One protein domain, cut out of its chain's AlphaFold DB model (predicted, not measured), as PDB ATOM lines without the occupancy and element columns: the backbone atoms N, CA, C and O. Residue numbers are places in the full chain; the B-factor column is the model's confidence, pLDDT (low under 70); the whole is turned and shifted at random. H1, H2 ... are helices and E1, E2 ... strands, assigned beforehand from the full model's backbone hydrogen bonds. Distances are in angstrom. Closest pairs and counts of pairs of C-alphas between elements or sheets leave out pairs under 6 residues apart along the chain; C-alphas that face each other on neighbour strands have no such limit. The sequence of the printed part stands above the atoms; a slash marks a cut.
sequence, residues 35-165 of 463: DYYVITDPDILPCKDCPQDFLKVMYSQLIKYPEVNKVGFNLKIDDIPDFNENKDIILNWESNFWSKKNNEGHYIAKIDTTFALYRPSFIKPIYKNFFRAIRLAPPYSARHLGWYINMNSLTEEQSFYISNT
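This is residues 35 to 165 of the 463 residues of the protein "Glyco_trans_2-like domain-containing protein" of Bacteroidetes bacterium HGW-Bacteroidetes-2 (UniProt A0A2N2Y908). A small, short-stranded sheet, E1, E4, E3 and E5, with H1 packed on one face, makes one end of an elongated body; a two-strand sheet, E2 and E6, lies near the middle, and H4 sits at the far end as an arm. H2 lies off both sheets, and residues 123 to 128 stick out as a free loop. The printed part has 131 residues, with E1 E2 H1 E3 H2 E4 E5 E6 H3 H4 along the chain; the four-strand sheet, order E1, E4, E3, E5, is mixed, and the other antiparallel. The class is mixed, helices and strands, with only 55 residues in named elements, under half. The whole is compact, with a radius of gyration of the C-alphas of 15.9 A and spans of 46 by 29 by 29 A.

Look first at E1, residues 37 to 39, antiparallel to E4, residues 116 to 118, with N 118 and O 37 2.8 A apart. E4 is antiparallel to E3, residues 70 to 72, with N 117 and O 71 at 2.8 A. E3 is parallel to E5, residues 133 to 135, with N 72 and O 134 at 3.0 A. E2, residues 44 to 46, is antiparallel to E6, residues 141 to 144, with N 143 and O 45 at 2.8 A. H1, residues 54 to 64, is on the four-strand sheet in two layers, helix on one face, at a height over the sheet of 8.6 A; the C-alphas of Met 58 and Val 71, the closest of H1 and E3, are 5.3 A apart. H2, residues 87 to 98, is not on that sheet, and is close but not clearly touching H3, residues 145 to 148: the closest C-alphas, Lys 87 and Trp 147, are 7.9 A apart. H4, residues 156 to 164, and H2 are apart. In H1 and H4 every O i to N i+4 pair is within hydrogen-bond range; in H2 5 of 8 are, and H3 is too short for one.

Find C-alpha 37 at (-133.673, -166.192, 143.088), where E1 begins. H1 starts at (-138.674, -154.693, 137.054) and is 15.3 A long; H2 is 16.8 A, E6 10.0 A and H4 12.2 A. H4 ends at C-alpha 164, (-109.500, -155.094, 152.261).

The C-alphas of Asn 103 and Glu 156, the two farthest apart, are 46.1 A apart. The printed part has no cut. The links E3 to H2, H2 to E4 and E4 to E5 are long. Mean pLDDT of the printed part is 82.6; residues 112 to 114, 121 to 131, 159 and 162 to 165 are under 70.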
ATOM      1  N   ASP A  35    -136.151-172.188 144.125       89.44
ATOM      2  CA  ASP A  35    -137.068-171.412 143.292       89.44
ATOM      3  C   ASP A  35    -136.286-170.292 142.576       89.44
ATOM      4  O   ASP A  35    -135.060-170.255 142.671       89.44
ATOM      5  N   TYR A  36    -136.953-169.402 141.840       91.38
ATOM      6  CA  TYR A  36    -136.339-168.217 141.246       91.38
ATOM      7  C   TYR A  36    -135.691-167.356 142.333       91.38
ATOM      8  O   TYR A  36    -136.296-167.072 143.366       91.38
ATOM      9  N   TYR A  37    -134.460-166.916 142.092       91.19
ATOM     10  CA  TYR A  37    -133.673-166.192 143.088       91.19
ATOM     11  C   TYR A  37    -132.925-165.024 142.466       91.19
ATOM     12  O   TYR A  37    -132.554-165.056 141.295       91.19
ATOM     13  N   VAL A  38    -132.685-163.987 143.261       91.38
ATOM     14  CA  VAL A  38    -131.885-162.833 142.850       91.38
ATOM     15  C   VAL A  38    -130.507-162.929 143.485       91.38
ATOM     16  O   VAL A  38    -130.382-163.222 144.672       91.38
ATOM     17  N   ILE A  39    -129.476-162.647 142.694       88.50
ATOM     18  CA  ILE A  39    -128.134-162.346 143.198       88.50
ATOM     19  C   ILE A  39    -127.797-160.926 142.774       88.50
ATOM     20  O   ILE A  39    -128.015-160.556 141.619       88.50
ATOM     21  N   THR A  40    -127.258-160.149 143.707       88.50
ATOM     22  CA  THR A  40    -126.795-158.787 143.460       88.50
ATOM     23  C   THR A  40    -125.549-158.488 144.276       88.50
ATOM     24  O   THR A  40    -125.418-158.966 145.405       88.50
ATOM     25  N   ASP A  41    -124.680-157.663 143.706       84.56
ATOM     26  CA  ASP A  41    -123.629-156.977 144.443       84.56
ATOM     27  C   ASP A  41    -124.242-155.816 145.261       84.56
ATOM     28  O   ASP A  41    -125.298-155.285 144.884       84.56
ATOM     29  N   PRO A  42    -123.633-155.437 146.403       83.12
ATOM     30  CA  PRO A  42    -124.157-154.392 147.289       83.12
ATOM     31  C   PRO A  42    -124.037-152.976 146.703       83.12
ATOM     32  O   PRO A  42    -124.621-152.040 147.240       83.12
ATOM     33  N   ASP A  43    -123.290-152.808 145.612       84.00
ATOM     34  CA  ASP A  43    -123.020-151.533 144.948       84.00
ATOM     35  C   ASP A  43    -123.804-151.358 143.634       84.00
ATOM     36  O   ASP A  43    -123.452-150.512 142.808       84.00
ATOM     37  N   ILE A  44    -124.888-152.117 143.447       89.00
ATOM     38  CA  ILE A  44    -125.836-151.940 142.340       89.00
ATOM     39  C   ILE A  44    -127.091-151.228 142.840       89.00
ATOM     40  O   ILE A  44    -127.815-151.740 143.693       89.00
ATOM     41  N   LEU A  45    -127.381-150.061 142.263       90.81
ATOM     42  CA  LEU A  45    -128.517-149.223 142.644       90.81
ATOM     43  C   LEU A  45    -129.440-148.979 141.441       90.81
ATOM     44  O   LEU A  45    -129.015-148.309 140.498       90.81
ATOM     45  N   PRO A  46    -130.697-149.465 141.442       93.00
ATOM     46  CA  PRO A  46    -131.678-149.103 140.419       93.00
ATOM     47  C   PRO A  46    -131.803-147.582 140.270       93.00
ATOM     48  O   PRO A  46    -131.801-146.847 141.259       93.00
ATOM     49  N   CYS A  47    -131.896-147.096 139.032       93.25
ATOM     50  CA  CYS A  47    -132.043-145.667 138.772       93.25
ATOM     51  C   CYS A  47    -133.393-145.165 139.310       93.25
ATOM     52  O   CYS A  47    -134.348-145.928 139.433       93.25
ATOM     53  N   LYS A  48    -133.490-143.871 139.632       92.00
ATOM     54  CA  LYS A  48    -134.708-143.283 140.224       92.00
ATOM     55  C   LYS A  48    -135.937-143.426 139.312       92.00
ATOM     56  O   LYS A  48    -137.057-143.521 139.799       92.00
ATOM     57  N   ASP A  49    -135.706-143.419 138.007       92.00
ATOM     58  CA  ASP A  49    -136.670-143.600 136.924       92.00
ATOM     59  C   ASP A  49    -136.900-145.074 136.541       92.00
ATOM     60  O   ASP A  49    -137.747-145.357 135.695       92.00
ATOM     61  N   CYS A  50    -136.196-146.018 137.175       94.50
ATOM     62  CA  CYS A  50    -136.398-147.446 136.955       94.50
ATOM     63  C   CYS A  50    -137.783-147.876 137.481       94.50
ATOM     64  O   CYS A  50    -138.064-147.702 138.675       94.50
ATOM     65  N   PRO A  51    -138.663-148.442 136.632       96.19
ATOM     66  CA  PRO A  51    -139.993-148.861 137.061       96.19
ATOM     67  C   PRO A  51    -139.935-149.972 138.111       96.19
ATOM     68  O   PRO A  51    -139.164-150.919 137.987       96.19
ATOM     69  N   GLN A  52    -140.787-149.887 139.136       93.88
ATOM     70  CA  GLN A  52    -140.778-150.798 140.293       93.88
ATOM     71  C   GLN A  52    -141.208-152.239 139.967       93.88
ATOM     72  O   GLN A  52    -141.000-153.152 140.764       93.88
ATOM     73  N   ASP A  53    -141.805-152.473 138.802       96.19
ATOM     74  CA  ASP A  53    -142.214-153.795 138.329       96.19
ATOM     75  C   ASP A  53    -141.081-154.572 137.639       96.19
ATOM     76  O   ASP A  53    -141.321-155.660 137.110       96.19
ATOM     77  N   PHE A  54    -139.836-154.082 137.701       95.12
ATOM     78  CA  PHE A  54    -138.674-154.693 137.054       95.12
ATOM     79  C   PHE A  54    -138.529-156.200 137.322       95.12
ATOM     80  O   PHE A  54    -138.203-156.944 136.401       95.12
ATOM     81  N   LEU A  55    -138.828-156.700 138.530       95.31
ATOM     82  CA  LEU A  55    -138.772-158.143 138.820       95.31
ATOM     83  C   LEU A  55    -139.821-158.944 138.043       95.31
ATOM     84  O   LEU A  55    -139.531-160.053 137.597       95.31
ATOM     85  N   LYS A  56    -141.024-158.389 137.850       96.25
ATOM     86  CA  LYS A  56    -142.080-159.030 137.053       96.25
ATOM     87  C   LYS A  56    -141.658-159.121 135.589       96.25
ATOM     88  O   LYS A  56    -141.866-160.156 134.962       96.25
ATOM     89  N   VAL A  57    -141.010-158.076 135.077       96.50
ATOM     90  CA  VAL A  57    -140.461-158.050 133.715       96.50
ATOM     91  C   VAL A  57    -139.292-159.026 133.568       96.50
ATOM     92  O   VAL A  57    -139.251-159.802 132.619       96.50
ATOM     93  N   MET A  58    -138.367-159.073 134.533       96.06
ATOM     94  CA  MET A  58    -137.288-160.069 134.534       96.06
ATOM     95  C   MET A  58    -137.844-161.498 134.532       96.06
ATOM     96  O   MET A  58    -137.360-162.355 133.791       96.06
ATOM     97  N   TYR A  59    -138.881-161.753 135.331       95.44
ATOM     98  CA  TYR A  59    -139.546-163.048 135.394       95.44
ATOM     99  C   TYR A  59    -140.242-163.403 134.075       95.44
ATOM    100  O   TYR A  59    -140.055-164.512 133.576       95.44
ATOM    101  N   SER A  60    -140.983-162.473 133.458       95.38
ATOM    102  CA  SER A  60    -141.642-162.721 132.169       95.38
ATOM    103  C   SER A  60    -140.634-163.026 131.058       95.38
ATOM    104  O   SER A  60    -140.851-163.959 130.284       95.38
ATOM    105  N   GLN A  61    -139.488-162.331 131.038       94.62
ATOM    106  CA  GLN A  61    -138.384-162.638 130.127       94.62
ATOM    107  C   GLN A  61    -137.842-164.051 130.342       94.62
ATOM    108  O   GLN A  61    -137.619-164.773 129.373       94.62
ATOM    109  N   LEU A  62    -137.663-164.482 131.594       91.81
ATOM    110  CA  LEU A  62    -137.284-165.866 131.870       91.81
ATOM    111  C   LEU A  62    -138.365-166.834 131.382       91.81
ATOM    112  O   LEU A  62    -138.050-167.812 130.721       91.81
ATOM    113  N   ILE A  63    -139.650-166.608 131.621       92.69
ATOM    114  CA  ILE A  63    -140.668-167.541 131.111       92.69
ATOM    115  C   ILE A  63    -140.654-167.621 129.574       92.69
ATOM    116  O   ILE A  63    -140.737-168.716 129.021       92.69
ATOM    117  N   LYS A  64    -140.474-166.488 128.889       92.25
ATOM    118  CA  LYS A  64    -140.510-166.408 127.423       92.25
ATOM    119  C   LYS A  64    -139.266-166.971 126.728       92.25
ATOM    120  O   LYS A  64    -139.388-167.517 125.634       92.25
ATOM    121  N   TYR A  65    -138.092-166.845 127.344       89.19
ATOM    122  CA  TYR A  65    -136.804-167.247 126.769       89.19
ATOM    123  C   TYR A  65    -136.184-168.407 127.572       89.19
ATOM    124  O   TYR A  65    -135.299-168.177 128.406       89.19
ATOM    125  N   PRO A  66    -136.644-169.664 127.381       84.31
ATOM    126  CA  PRO A  66    -136.207-170.832 128.159       84.31
ATOM    127  C   PRO A  66    -134.694-171.096 128.084       84.31
ATOM    128  O   PRO A  66    -134.117-171.663 129.008       84.31
ATOM    129  N   GLU A  67    -134.028-170.647 127.020       82.19
ATOM    130  CA  GLU A  67    -132.586-170.768 126.806       82.19
ATOM    131  C   GLU A  67    -131.733-169.756 127.593       82.19
ATOM    132  O   GLU A  67    -130.498-169.847 127.582       82.19
ATOM    133  N   VAL A  68    -132.375-168.778 128.236       86.69
ATOM    134  CA  VAL A  68    -131.746-167.749 129.067       86.69
ATOM    135  C   VAL A  68    -131.767-168.187 130.527       86.69
ATOM    136  O   VAL A  68    -132.799-168.599 131.059       86.69
ATOM    137  N   ASN A  69    -130.616-168.073 131.190       85.00
ATOM    138  CA  ASN A  69    -130.449-168.528 132.575       85.00
ATOM    139  C   ASN A  69    -130.720-167.429 133.603       85.00
ATOM    140  O   ASN A  69    -131.000-167.729 134.764       85.00
ATOM    141  N   LYS A  70    -130.595-166.167 133.184       90.31
ATOM    142  CA  LYS A  70    -130.776-165.007 134.050       90.31
ATOM    143  C   LYS A  70    -131.153-163.746 133.285       90.31
ATOM    144  O   LYS A  70    -130.753-163.575 132.131       90.31
ATOM    145  N   VAL A  71    -131.865-162.853 133.959       93.56
ATOM    146  CA  VAL A  71    -132.269-161.545 133.433       93.56
ATOM    147  C   VAL A  71    -131.944-160.487 134.475       93.56
ATOM    148  O   VAL A  71    -132.185-160.705 135.656       93.56
ATOM    149  N   GLY A  72    -131.371-159.365 134.060       93.75
ATOM    150  CA  GLY A  72    -130.966-158.295 134.972       93.75
ATOM    151  C   GLY A  72    -131.028-156.927 134.313       93.75
ATOM    152  O   GLY A  72    -131.470-156.795 133.170       93.75
ATOM    153  N   PHE A  73    -130.606-155.900 135.043       93.31
ATOM    154  CA  PHE A  73    -130.612-154.526 134.543       93.31
ATOM    155  C   PHE A  73    -129.576-154.307 133.434       93.31
ATOM    156  O   PHE A  73    -128.551-154.994 133.373       93.31
ATOM    157  N   ASN A  74    -129.809-153.307 132.583       89.75
ATOM    158  CA  ASN A  74    -128.696-152.616 131.938       89.75
ATOM    159  C   ASN A  74    -128.050-151.628 132.918       89.75
ATOM    160  O   ASN A  74    -128.690-151.158 133.865       89.75
ATOM    161  N   LEU A  75    -126.784-151.293 132.674       90.12
ATOM    162  CA  LEU A  75    -126.089-150.292 133.469       90.12
ATOM    163  C   LEU A  75    -126.207-148.917 132.814       90.12
ATOM    164  O   LEU A  75    -126.050-148.775 131.602       90.12
ATOM    165  N   LYS A  76    -126.506-147.904 133.625       89.88
ATOM    166  CA  LYS A  76    -126.548-146.509 133.195       89.88
ATOM    167  C   LYS A  76    -125.115-145.975 133.092       89.88
ATOM    168  O   LYS A  76    -124.360-146.062 134.062       89.88
ATOM    169  N   ILE A  77    -124.747-145.487 131.905       89.12
ATOM    170  CA  ILE A  77    -123.382-145.021 131.591       89.12
ATOM    171  C   ILE A  77    -123.311-143.582 131.081       89.12
ATOM    172  O   ILE A  77    -122.230-143.003 131.044       89.12
ATOM    173  N   ASP A  78    -124.441-142.998 130.685       89.38
ATOM    174  CA  ASP A  78    -124.529-141.647 130.125       89.38
ATOM    175  C   ASP A  78    -124.259-140.543 131.162       89.38
ATOM    176  O   ASP A  78    -123.972-139.408 130.793       89.38
ATOM    177  N   ASP A  79    -124.301-140.875 132.451       92.12
ATOM    178  CA  ASP A  79    -124.078-139.976 133.583       92.12
ATOM    179  C   ASP A  79    -122.857-140.352 134.439       92.12
ATOM    180  O   ASP A  79    -122.734-139.886 135.575       92.12
ATOM    181  N   ILE A  80    -121.929-141.160 133.908       89.31
ATOM    182  CA  ILE A  80    -120.655-141.427 134.590       89.31
ATOM    183  C   ILE A  80    -119.880-140.098 134.740       89.31
ATOM    184  O   ILE A  80    -119.656-139.411 133.732       89.31
ATOM    185  N   PRO A  81    -119.450-139.722 135.962       89.50
ATOM    186  CA  PRO A  81    -118.765-138.453 136.206       89.50
ATOM    187  C   PRO A  81    -117.413-138.338 135.495       89.50
ATOM    188  O   PRO A  81    -116.684-139.320 135.379       89.50
ATOM    189  N   ASP A  82    -117.026-137.121 135.103       88.12
ATOM    190  CA  ASP A  82    -115.752-136.863 134.403       88.12
ATOM    191  C   ASP A  82    -114.512-137.082 135.278       88.12
ATOM    192  O   ASP A  82    -113.430-137.339 134.762       88.12
ATOM    193  N   PHE A  83    -114.655-137.031 136.608       82.44
ATOM    194  CA  PHE A  83    -113.555-137.382 137.513       82.44
ATOM    195  C   PHE A  83    -113.222-138.881 137.483       82.44
ATOM    196  O   PHE A  83    -112.201-139.288 138.033       82.44
ATOM    197  N   ASN A  84    -114.090-139.721 136.907       79.00
ATOM    198  CA  ASN A  84    -113.787-141.130 136.728       79.00
ATOM    199  C   ASN A  84    -112.869-141.288 135.514       79.00
ATOM    200  O   ASN A  84    -113.316-141.318 134.371       79.00
ATOM    201  N   GLU A  85    -111.577-141.456 135.772       71.25
ATOM    202  CA  GLU A  85    -110.543-141.614 134.741       71.25
ATOM    203  C   GLU A  85    -110.733-142.844 133.837       71.25
ATOM    204  O   GLU A  85    -110.109-142.949 132.781       71.25
ATOM    205  N   ASN A  86    -111.593-143.787 134.234       73.00
ATOM    206  CA  ASN A  86    -111.949-144.943 133.424       73.00
ATOM    207  C   ASN A  86    -113.220-144.734 132.596       73.00
ATOM    208  O   ASN A  86    -113.631-145.677 131.923       73.00
ATOM    209  N   LYS A  87    -113.850-143.552 132.625       82.25
ATOM    210  CA  LYS A  87    -115.114-143.267 131.930       82.25
ATOM    211  C   LYS A  87    -115.118-143.772 130.486       82.25
ATOM    212  O   LYS A  87    -115.991-144.559 130.135       82.25
ATOM    213  N   ASP A  88    -114.109-143.430 129.689       79.69
ATOM    214  CA  ASP A  88    -114.035-143.852 128.282       79.69
ATOM    215  C   ASP A  88    -113.891-145.371 128.118       79.69
ATOM    216  O   ASP A  88    -114.481-145.973 127.221       79.69
ATOM    217  N   ILE A  89    -113.140-146.021 129.013       74.50
ATOM    218  CA  ILE A  89    -112.987-147.482 129.030       74.50
ATOM    219  C   ILE A  89    -114.324-148.139 129.385       74.50
ATOM    220  O   ILE A  89    -114.719-149.105 128.734       74.50
ATOM    221  N   ILE A  90    -115.035-147.603 130.382       80.50
ATOM    222  CA  ILE A  90    -116.351-148.090 130.806       80.50
ATOM    223  C   ILE A  90    -117.351-147.971 129.656       80.50
ATOM    224  O   ILE A  90    -118.015-148.953 129.328       80.50
ATOM    225  N   LEU A  91    -117.419-146.802 129.014       83.12
ATOM    226  CA  LEU A  91    -118.293-146.544 127.870       83.12
ATOM    227  C   LEU A  91    -118.006-147.517 126.717       83.12
ATOM    228  O   LEU A  91    -118.921-148.154 126.188       83.12
ATOM    229  N   ASN A  92    -116.731-147.697 126.366       80.31
ATOM    230  CA  ASN A  92    -116.318-148.612 125.302       80.31
ATOM    231  C   ASN A  92    -116.606-150.080 125.639       80.31
ATOM    232  O   ASN A  92    -117.032-150.834 124.769       80.31
ATOM    233  N   TRP A  93    -116.404-150.505 126.886       80.00
ATOM    234  CA  TRP A  93    -116.698-151.873 127.305       80.00
ATOM    235  C   TRP A  93    -118.203-152.154 127.319       80.00
ATOM    236  O   TRP A  93    -118.652-153.131 126.714       80.00
ATOM    237  N   GLU A  94    -118.976-151.291 127.981       83.81
ATOM    238  CA  GLU A  94    -120.404-151.490 128.219       83.81
ATOM    239  C   GLU A  94    -121.221-151.380 126.922       83.81
ATOM    240  O   GLU A  94    -122.169-152.145 126.723       83.81
ATOM    241  N   SER A  95    -120.811-150.511 125.989       81.88
ATOM    242  CA  SER A  95    -121.473-150.352 124.684       81.88
ATOM    243  C   SER A  95    -121.532-151.650 123.865       81.88
ATOM    244  O   SER A  95    -122.500-151.871 123.130       81.88
ATOM    245  N   ASN A  96    -120.584-152.579 124.054       81.31
ATOM    246  CA  ASN A  96    -120.603-153.887 123.385       81.31
ATOM    247  C   ASN A  96    -121.846-154.721 123.737       81.31
ATOM    248  O   ASN A  96    -122.294-155.547 122.936       81.31
ATOM    249  N   PHE A  97    -122.432-154.506 124.918       85.00
ATOM    250  CA  PHE A  97    -123.621-155.227 125.371       85.00
ATOM    251  C   PHE A  97    -124.924-154.671 124.788       85.00
ATOM    252  O   PHE A  97    -125.979-155.263 125.004       85.00
ATOM    253  N   TRP A  98    -124.875-153.552 124.062       84.81
ATOM    254  CA  TRP A  98    -126.060-152.829 123.589       84.81
ATOM    255  C   TRP A  98    -126.355-153.059 122.097       84.81
ATOM    256  O   TRP A  98    -127.178-152.371 121.498       84.81
ATOM    257  N   SER A  99    -125.692-154.037 121.479       84.38
ATOM    258  CA  SER A  99    -125.754-154.284 120.033       84.38
ATOM    259  C   SER A  99    -126.912-155.195 119.607       84.38
ATOM    260  O   SER A  99    -127.608-154.909 118.634       84.38
ATOM    261  N   LYS A 100    -127.146-156.300 120.326       88.56
ATOM    262  CA  LYS A 100    -128.109-157.338 119.929       88.56
ATOM    263  C   LYS A 100    -129.375-157.287 120.779       88.56
ATOM    264  O   LYS A 100    -129.313-157.589 121.967       88.56
ATOM    265  N   LYS A 101    -130.523-156.981 120.167       92.06
ATOM    266  CA  LYS A 101    -131.834-156.973 120.841       92.06
ATOM    267  C   LYS A 101    -132.643-158.254 120.593       92.06
ATOM    268  O   LYS A 101    -132.456-158.923 119.578       92.06
ATOM    269  N   ASN A 102    -133.528-158.595 121.528       89.06
ATOM    270  CA  ASN A 102    -134.593-159.579 121.356       89.06
ATOM    271  C   ASN A 102    -135.854-158.912 120.766       89.06
ATOM    272  O   ASN A 102    -135.891-157.700 120.556       89.06
ATOM    273  N   ASN A 103    -136.902-159.704 120.525       88.44
ATOM    274  CA  ASN A 103    -138.155-159.227 119.921       88.44
ATOM    275  C   ASN A 103    -138.927-158.216 120.790       88.44
ATOM    276  O   ASN A 103    -139.847-157.580 120.295       88.44
ATOM    277  N   GLU A 104    -138.571-158.073 122.067       90.00
ATOM    278  CA  GLU A 104    -139.164-157.098 122.992       90.00
ATOM    279  C   GLU A 104    -138.271-155.865 123.200       90.00
ATOM    280  O   GLU A 104    -138.567-154.995 124.013       90.00
ATOM    281  N   GLY A 105    -137.168-155.764 122.452       91.50
ATOM    282  CA  GLY A 105    -136.258-154.625 122.504       91.50
ATOM    283  C   GLY A 105    -135.225-154.673 123.633       91.50
ATOM    284  O   GLY A 105    -134.439-153.731 123.754       91.50
ATOM    285  N   HIS A 106    -135.173-155.753 124.418       93.56
ATOM    286  CA  HIS A 106    -134.156-155.994 125.449       93.56
ATOM    287  C   HIS A 106    -132.876-156.584 124.860       93.56
ATOM    288  O   HIS A 106    -132.902-157.178 123.788       93.56
ATOM    289  N   TYR A 107    -131.745-156.457 125.548       91.88
ATOM    290  CA  TYR A 107    -130.441-156.822 124.998       91.88
ATOM    291  C   TYR A 107    -130.038-158.256 125.349       91.88
ATOM    292  O   TYR A 107    -130.014-158.645 126.515       91.88
ATOM    293  N   ILE A 108    -129.663-159.045 124.340       89.19
ATOM    294  CA  ILE A 108    -129.117-160.397 124.512       89.19
ATOM    295  C   ILE A 108    -127.613-160.267 124.741       89.19
ATOM    296  O   ILE A 108    -126.815-160.269 123.801       89.19
ATOM    297  N   ALA A 109    -127.233-160.135 126.005       86.00
ATOM    298  CA  ALA A 109    -125.875-159.806 126.402       86.00
ATOM    299  C   ALA A 109    -125.514-160.446 127.739       86.00
ATOM    300  O   ALA A 109    -126.366-160.686 128.593       86.00
ATOM    301  N   LYS A 110    -124.218-160.700 127.938       80.94
ATOM    302  CA  LYS A 110    -123.720-161.255 129.197       80.94
ATOM    303  C   LYS A 110    -123.984-160.273 130.337       80.94
ATOM    304  O   LYS A 110    -123.740-159.079 130.199       80.94
ATOM    305  N   ILE A 111    -124.392-160.789 131.486       75.44
ATOM    306  CA  ILE A 111    -124.420-160.036 132.743       75.44
ATOM    307  C   ILE A 111    -123.275-160.585 133.595       75.44
ATOM    308  O   ILE A 111    -123.334-161.746 134.006       75.44
ATOM    309  N   ASP A 112    -122.205-159.814 133.793       62.41
ATOM    310  CA  ASP A 112    -121.279-160.054 134.920       62.41
ATOM    311  C   ASP A 112    -122.001-159.641 136.212       62.41
ATOM    312  O   ASP A 112    -122.895-158.825 136.047       62.41
ATOM    313  N   THR A 113    -121.698-160.216 137.393       56.78
ATOM    314  CA  THR A 113    -122.457-160.280 138.697       56.78
ATOM    315  C   THR A 113    -123.242-159.045 139.204       56.78
ATOM    316  O   THR A 113    -123.345-158.762 140.383       56.78
ATOM    317  N   THR A 114    -123.941-158.374 138.314       66.25
ATOM    318  CA  THR A 114    -124.885-157.287 138.498       66.25
ATOM    319  C   THR A 114    -126.222-157.916 138.862       66.25
ATOM    320  O   THR A 114    -126.515-159.020 138.388       66.25
ATOM    321  N   PHE A 115    -127.026-157.221 139.670       88.69
ATOM    322  CA  PHE A 115    -128.393-157.597 140.037       88.69
ATOM    323  C   PHE A 115    -129.115-158.360 138.913       88.69
ATOM    324  O   PHE A 115    -129.432-157.794 137.859       88.69
ATOM    325  N   ALA A 116    -129.368-159.649 139.134       91.31
ATOM    326  CA  ALA A 116    -130.037-160.503 138.166       91.31
ATOM    327  C   ALA A 116    -130.938-161.528 138.853       91.31
ATOM    328  O   ALA A 116    -130.577-162.111 139.876       91.31
ATOM    329  N   LEU A 117    -132.096-161.764 138.240       93.06
ATOM    330  CA  LEU A 117    -133.009-162.851 138.550       93.06
ATOM    331  C   LEU A 117    -132.561-164.115 137.812       93.06
ATOM    332  O   LEU A 117    -132.337-164.093 136.601       93.06
ATOM    333  N   TYR A 118    -132.462-165.216 138.544       90.38
ATOM    334  CA  TYR A 118    -132.025-166.529 138.091       90.38
ATOM    335  C   TYR A 118    -133.160-167.545 138.198       90.38
ATOM    336  O   TYR A 118    -134.071-167.405 139.014       90.38
ATOM    337  N   ARG A 119    -133.072-168.605 137.392       88.12
ATOM    338  CA  ARG A 119    -133.983-169.755 137.458       88.12
ATOM    339  C   ARG A 119    -133.674-170.713 138.617       88.12
ATOM    340  O   ARG A 119    -132.503-170.828 138.988       88.12
ATOM    341  N   PRO A 120    -134.673-171.489 139.085       86.62
ATOM    342  CA  PRO A 120    -134.470-172.578 140.041       86.62
ATOM    343  C   PRO A 120    -133.465-173.645 139.567       86.62
ATOM    344  O   PRO A 120    -133.348-173.922 138.374       86.62
ATOM    345  N   SER A 121    -132.806-174.309 140.521       67.06
ATOM    346  CA  SER A 121    -132.043-175.562 140.369       67.06
ATOM    347  C   SER A 121    -130.971-175.581 139.267       67.06
ATOM    348  O   SER A 121    -130.733-176.604 138.625       67.06
ATOM    349  N   PHE A 122    -130.271-174.469 139.052       61.66
ATOM    350  CA  PHE A 122    -129.158-174.422 138.102       61.66
ATOM    351  C   PHE A 122    -127.925-175.195 138.630       61.66
ATOM    352  O   PHE A 122    -127.246-174.743 139.549       61.66
ATOM    353  N   ILE A 123    -127.602-176.358 138.050       51.53
ATOM    354  CA  ILE A 123    -126.466-177.210 138.458       51.53
ATOM    355  C   ILE A 123    -125.265-177.009 137.515       51.53
ATOM    356  O   ILE A 123    -125.365-177.347 136.345       51.53
ATOM    357  N   LYS A 124    -124.132-176.537 138.071       47.88
ATOM    358  CA  LYS A 124    -122.714-176.571 137.605       47.88
ATOM    359  C   LYS A 124    -122.353-176.306 136.107       47.88
ATOM    360  O   LYS A 124    -123.080-176.607 135.172       47.88
ATOM    361  N   PRO A 125    -121.135-175.786 135.840       44.47
ATOM    362  CA  PRO A 125    -120.737-175.149 134.579       44.47
ATOM    363  C   PRO A 125    -120.277-176.149 133.498       44.47
ATOM    364  O   PRO A 125    -119.169-176.038 132.983       44.47
ATOM    365  N   ILE A 126    -121.093-177.150 133.162       39.38
ATOM    366  CA  ILE A 126    -120.763-178.106 132.082       39.38
ATOM    367  C   ILE A 126    -121.237-177.602 130.706       39.38
ATOM    368  O   ILE A 126    -120.755-178.055 129.672       39.38
ATOM    369  N   TYR A 127    -122.089-176.577 130.655       41.41
ATOM    370  CA  TYR A 127    -122.556-176.010 129.392       41.41
ATOM    371  C   TYR A 127    -121.889-174.666 129.084       41.41
ATOM    372  O   TYR A 127    -121.935-173.733 129.886       41.41
ATOM    373  N   LYS A 128    -121.376-174.530 127.851       46.69
ATOM    374  CA  LYS A 128    -120.882-173.295 127.191       46.69
ATOM    375  C   LYS A 128    -121.839-172.075 127.265       46.69
ATOM    376  O   LYS A 128    -121.491-170.997 126.798       46.69
ATOM    377  N   ASN A 129    -123.024-172.223 127.865       49.53
ATOM    378  CA  ASN A 129    -124.139-171.275 127.879       49.53
ATOM    379  C   ASN A 129    -124.320-170.495 129.200       49.53
ATOM    380  O   ASN A 129    -125.309-169.778 129.330       49.53
ATOM    381  N   PHE A 130    -123.379-170.566 130.160       50.25
ATOM    382  CA  PHE A 130    -123.421-169.783 131.420       50.25
ATOM    383  C   PHE A 130    -123.667-168.276 131.199       50.25
ATOM    384  O   PHE A 130    -124.235-167.584 132.040       50.25
ATOM    385  N   PHE A 131    -123.271-167.772 130.033       52.19
ATOM    386  CA  PHE A 131    -123.349-166.367 129.667       52.19
ATOM    387  C   PHE A 131    -124.615-165.950 128.899       52.19
ATOM    388  O   PHE A 131    -124.710-164.787 128.508       52.19
ATOM    389  N   ARG A 132    -125.573-166.857 128.654       76.44
ATOM    390  CA  ARG A 132    -126.857-166.488 128.035       76.44
ATOM    391  C   ARG A 132    -127.731-165.770 129.058       76.44
ATOM    392  O   ARG A 132    -128.318-166.397 129.941       76.44
ATOM    393  N   ALA A 133    -127.765-164.452 128.931       88.44
ATOM    394  CA  ALA A 133    -128.517-163.547 129.777       88.44
ATOM    395  C   ALA A 133    -129.259-162.514 128.916       88.44
ATOM    396  O   ALA A 133    -128.891-162.278 127.761       88.44
ATOM    397  N   ILE A 134    -130.303-161.919 129.490       92.50
ATOM    398  CA  ILE A 134    -130.969-160.741 128.930       92.50
ATOM    399  C   ILE A 134    -130.726-159.568 129.872       92.50
ATOM    400  O   ILE A 134    -131.001-159.665 131.068       92.50
ATOM    401  N   ARG A 135    -130.234-158.458 129.329       93.31
ATOM    402  CA  ARG A 135    -130.234-157.156 129.997       93.31
ATOM    403  C   ARG A 135    -131.496-156.416 129.584       93.31
ATOM    404  O   ARG A 135    -131.734-156.236 128.387       93.31
ATOM    405  N   LEU A 136    -132.306-156.005 130.553       94.31
ATOM    406  CA  LEU A 136    -133.465-155.168 130.269       94.31
ATOM    407  C   LEU A 136    -133.013-153.852 129.627       94.31
ATOM    408  O   LEU A 136    -131.915-153.363 129.877       94.31
ATOM    409  N   ALA A 137    -133.845-153.314 128.744       92.38
ATOM    410  CA  ALA A 137    -133.587-152.033 128.097       92.38
ATOM    411  C   ALA A 137    -134.095-150.884 128.983       92.38
ATOM    412  O   ALA A 137    -134.937-151.132 129.852       92.38
ATOM    413  N   PRO A 138    -133.648-149.634 128.753       91.25
ATOM    414  CA  PRO A 138    -134.261-148.470 129.382       91.25
ATOM    415  C   PRO A 138    -135.799-148.515 129.275       91.25
ATOM    416  O   PRO A 138    -136.313-148.914 128.225       91.25
ATOM    417  N   PRO A 139    -136.538-148.141 130.336       93.56
ATOM    418  CA  PRO A 139    -136.065-147.462 131.553       93.56
ATOM    419  C   PRO A 139    -135.545-148.387 132.676       93.56
ATOM    420  O   PRO A 139    -135.218-147.909 133.757       93.56
ATOM    421  N   TYR A 140    -135.445-149.705 132.464       94.56
ATOM    422  CA  TYR A 140    -135.042-150.669 133.501       94.56
ATOM    423  C   TYR A 140    -133.524-150.702 133.737       94.56
ATOM    424  O   TYR A 140    -132.862-151.703 133.446       94.56
ATOM    425  N   SER A 141    -132.977-149.609 134.266       92.38
ATOM    426  CA  SER A 141    -131.536-149.387 134.422       92.38
ATOM    427  C   SER A 141    -131.091-149.281 135.877       92.38
ATOM    428  O   SER A 141    -131.839-148.841 136.751       92.38
ATOM    429  N   ALA A 142    -129.830-149.619 136.133       93.06
ATOM    430  CA  ALA A 142    -129.173-149.440 137.424       93.06
ATOM    431  C   ALA A 142    -127.814-148.746 137.267       93.06
ATOM    432  O   ALA A 142    -127.162-148.850 136.230       93.06
ATOM    433  N   ARG A 143    -127.366-148.051 138.308       91.25
ATOM    434  CA  ARG A 143    -125.997-147.557 138.435       91.25
ATOM    435  C   ARG A 143    -125.152-148.594 139.156       91.25
ATOM    436  O   ARG A 143    -125.567-149.142 140.175       91.25
ATOM    437  N   HIS A 144    -123.943-148.799 138.656       88.81
ATOM    438  CA  HIS A 144    -122.890-149.455 139.413       88.81
ATOM    439  C   HIS A 144    -122.153-148.372 140.203       88.81
ATOM    440  O   HIS A 144    -121.404-147.588 139.624       88.81
ATOM    441  N   LEU A 145    -122.388-148.291 141.516       86.38
ATOM    442  CA  LEU A 145    -121.889-147.210 142.381       86.38
ATOM    443  C   LEU A 145    -120.354-147.123 142.381       86.38
ATOM    444  O   LEU A 145    -119.818-146.018 142.443       86.38
ATOM    445  N   GLY A 146    -119.689-148.267 142.166       81.94
ATOM    446  CA  GLY A 146    -118.446-148.439 141.387       81.94
ATOM    447  C   GLY A 146    -117.898-147.191 140.714       81.94
ATOM    448  O   GLY A 146    -116.853-146.634 141.042       81.94
ATOM    449  N   TRP A 147    -118.639-146.776 139.699       85.62
ATOM    450  CA  TRP A 147    -118.197-145.814 138.707       85.62
ATOM    451  C   TRP A 147    -118.399-144.356 139.133       85.62
ATOM    452  O   TRP A 147    -118.049-143.451 138.382       85.62
ATOM    453  N   TYR A 148    -118.946-144.119 140.324       87.25
ATOM    454  CA  TYR A 148    -119.308-142.791 140.820       87.25
ATOM    455  C   TYR A 148    -118.471-142.371 142.035       87.25
ATOM    456  O   TYR A 148    -118.712-141.310 142.606       87.25
ATOM    457  N   ILE A 149    -117.482-143.174 142.439       81.88
ATOM    458  CA  ILE A 149    -116.564-142.822 143.527       81.88
ATOM    459  C   ILE A 149    -115.414-141.969 143.006       81.88
ATOM    460  O   ILE A 149    -114.735-142.322 142.042       81.88
ATOM    461  N   ASN A 150    -115.157-140.866 143.705       80.31
ATOM    462  CA  ASN A 150    -113.984-140.039 143.480       80.31
ATOM    463  C   ASN A 150    -112.796-140.573 144.293       80.31
ATOM    464  O   ASN A 150    -112.746-140.420 145.513       80.31
ATOM    465  N   MET A 151    -111.809-141.154 143.606       70.56
ATOM    466  CA  MET A 151    -110.604-141.712 144.234       70.56
ATOM    467  C   MET A 151    -109.733-140.672 144.953       70.56
ATOM    468  O   MET A 151    -108.959-141.029 145.838       70.56
ATOM    469  N   ASN A 152    -109.879-139.387 144.623       70.19
ATOM    470  CA  ASN A 152    -109.166-138.301 145.298       70.19
ATOM    471  C   ASN A 152    -109.856-137.849 146.596       70.19
ATOM    472  O   ASN A 152    -109.323-137.003 147.307       70.19
ATOM    473  N   SER A 153    -111.041-138.385 146.900       79.44
ATOM    474  CA  SER A 153    -111.850-137.994 148.055       79.44
ATOM    475  C   SER A 153    -112.668-139.182 148.570       79.44
ATOM    476  O   SER A 153    -113.899-139.172 148.532       79.44
ATOM    477  N   LEU A 154    -111.973-140.218 149.040       77.50
ATOM    478  CA  LEU A 154    -112.601-141.406 149.612       77.50
ATOM    479  C   LEU A 154    -113.106-141.145 151.034       77.50
ATOM    480  O   LEU A 154    -112.435-140.509 151.844       77.50
ATOM    481  N   THR A 155    -114.268-141.707 151.355       79.94
ATOM    482  CA  THR A 155    -114.721-141.849 152.747       79.94
ATOM    483  C   THR A 155    -113.910-142.929 153.476       79.94
ATOM    484  O   THR A 155    -113.219-143.739 152.848       79.94
ATOM    485  N   GLU A 156    -114.000-142.974 154.806       74.69
ATOM    486  CA  GLU A 156    -113.340-144.008 155.619       74.69
ATOM    487  C   GLU A 156    -113.803-145.424 155.242       74.69
ATOM    488  O   GLU A 156    -112.976-146.317 155.073       74.69
ATOM    489  N   GLU A 157    -115.108-145.617 155.025       75.06
ATOM    490  CA  GLU A 157    -115.682-146.904 154.613       75.06
ATOM    491  C   GLU A 157    -115.170-147.343 153.237       75.06
ATOM    492  O   GLU A 157    -114.758-148.488 153.057       75.06
ATOM    493  N   GLN A 158    -115.136-146.425 152.268       76.06
ATOM    494  CA  GLN A 158    -114.622-146.716 150.927       76.06
ATOM    495  C   GLN A 158    -113.128-147.044 150.968       76.06
ATOM    496  O   GLN A 158    -112.688-147.990 150.318       76.06
ATOM    497  N   SER A 159    -112.359-146.303 151.769       67.81
ATOM    498  CA  SER A 159    -110.931-146.559 151.974       67.81
ATOM    499  C   SER A 159    -110.700-147.948 152.569       67.81
ATOM    500  O   SER A 159    -109.881-148.703 152.047       67.81
ATOM    501  N   PHE A 160    -111.473-148.312 153.597       71.06
ATOM    502  CA  PHE A 160    -111.432-149.633 154.222       71.06
ATOM    503  C   PHE A 160    -111.817-150.751 153.244       71.06
ATOM    504  O   PHE A 160    -111.148-151.779 153.155       71.06
ATOM    505  N   TYR A 161    -112.883-150.561 152.464       70.12
ATOM    506  CA  TYR A 161    -113.311-151.538 151.466       70.12
ATOM    507  C   TYR A 161    -112.230-151.760 150.396       70.12
ATOM    508  O   TYR A 161    -111.901-152.899 150.058       70.12
ATOM    509  N   ILE A 162    -111.610-150.688 149.903       68.38
ATOM    510  CA  ILE A 162    -110.537-150.765 148.905       68.38
ATOM    511  C   ILE A 162    -109.288-151.452 149.480       68.38
ATOM    512  O   ILE A 162    -108.706-152.301 148.807       68.38
ATOM    513  N   SER A 163    -108.899-151.165 150.727       62.41
ATOM    514  CA  SER A 163    -107.728-151.800 151.354       62.41
ATOM    515  C   SER A 163    -107.921-153.285 151.672       62.41
ATOM    516  O   SER A 163    -106.940-154.015 151.807       62.41
ATOM    517  N   ASN A 164    -109.169-153.745 151.795       63.78
ATOM    518  CA  ASN A 164    -109.500-155.094 152.261       63.78
ATOM    519  C   ASN A 164    -110.157-155.981 151.191       63.78
ATOM    520  O   ASN A 164    -110.524-157.127 151.478       63.78
ATOM    521  N   THR A 165    -110.316-155.490 149.962       61.56
ATOM    522  CA  THR A 165    -110.871-156.285 148.862       61.56
ATOM    523  C   THR A 165    -109.818-157.189 148.224       61.56
ATOM    524  O   THR A 165    -108.624-156.905 148.191       61.56
TER     525      THR A 165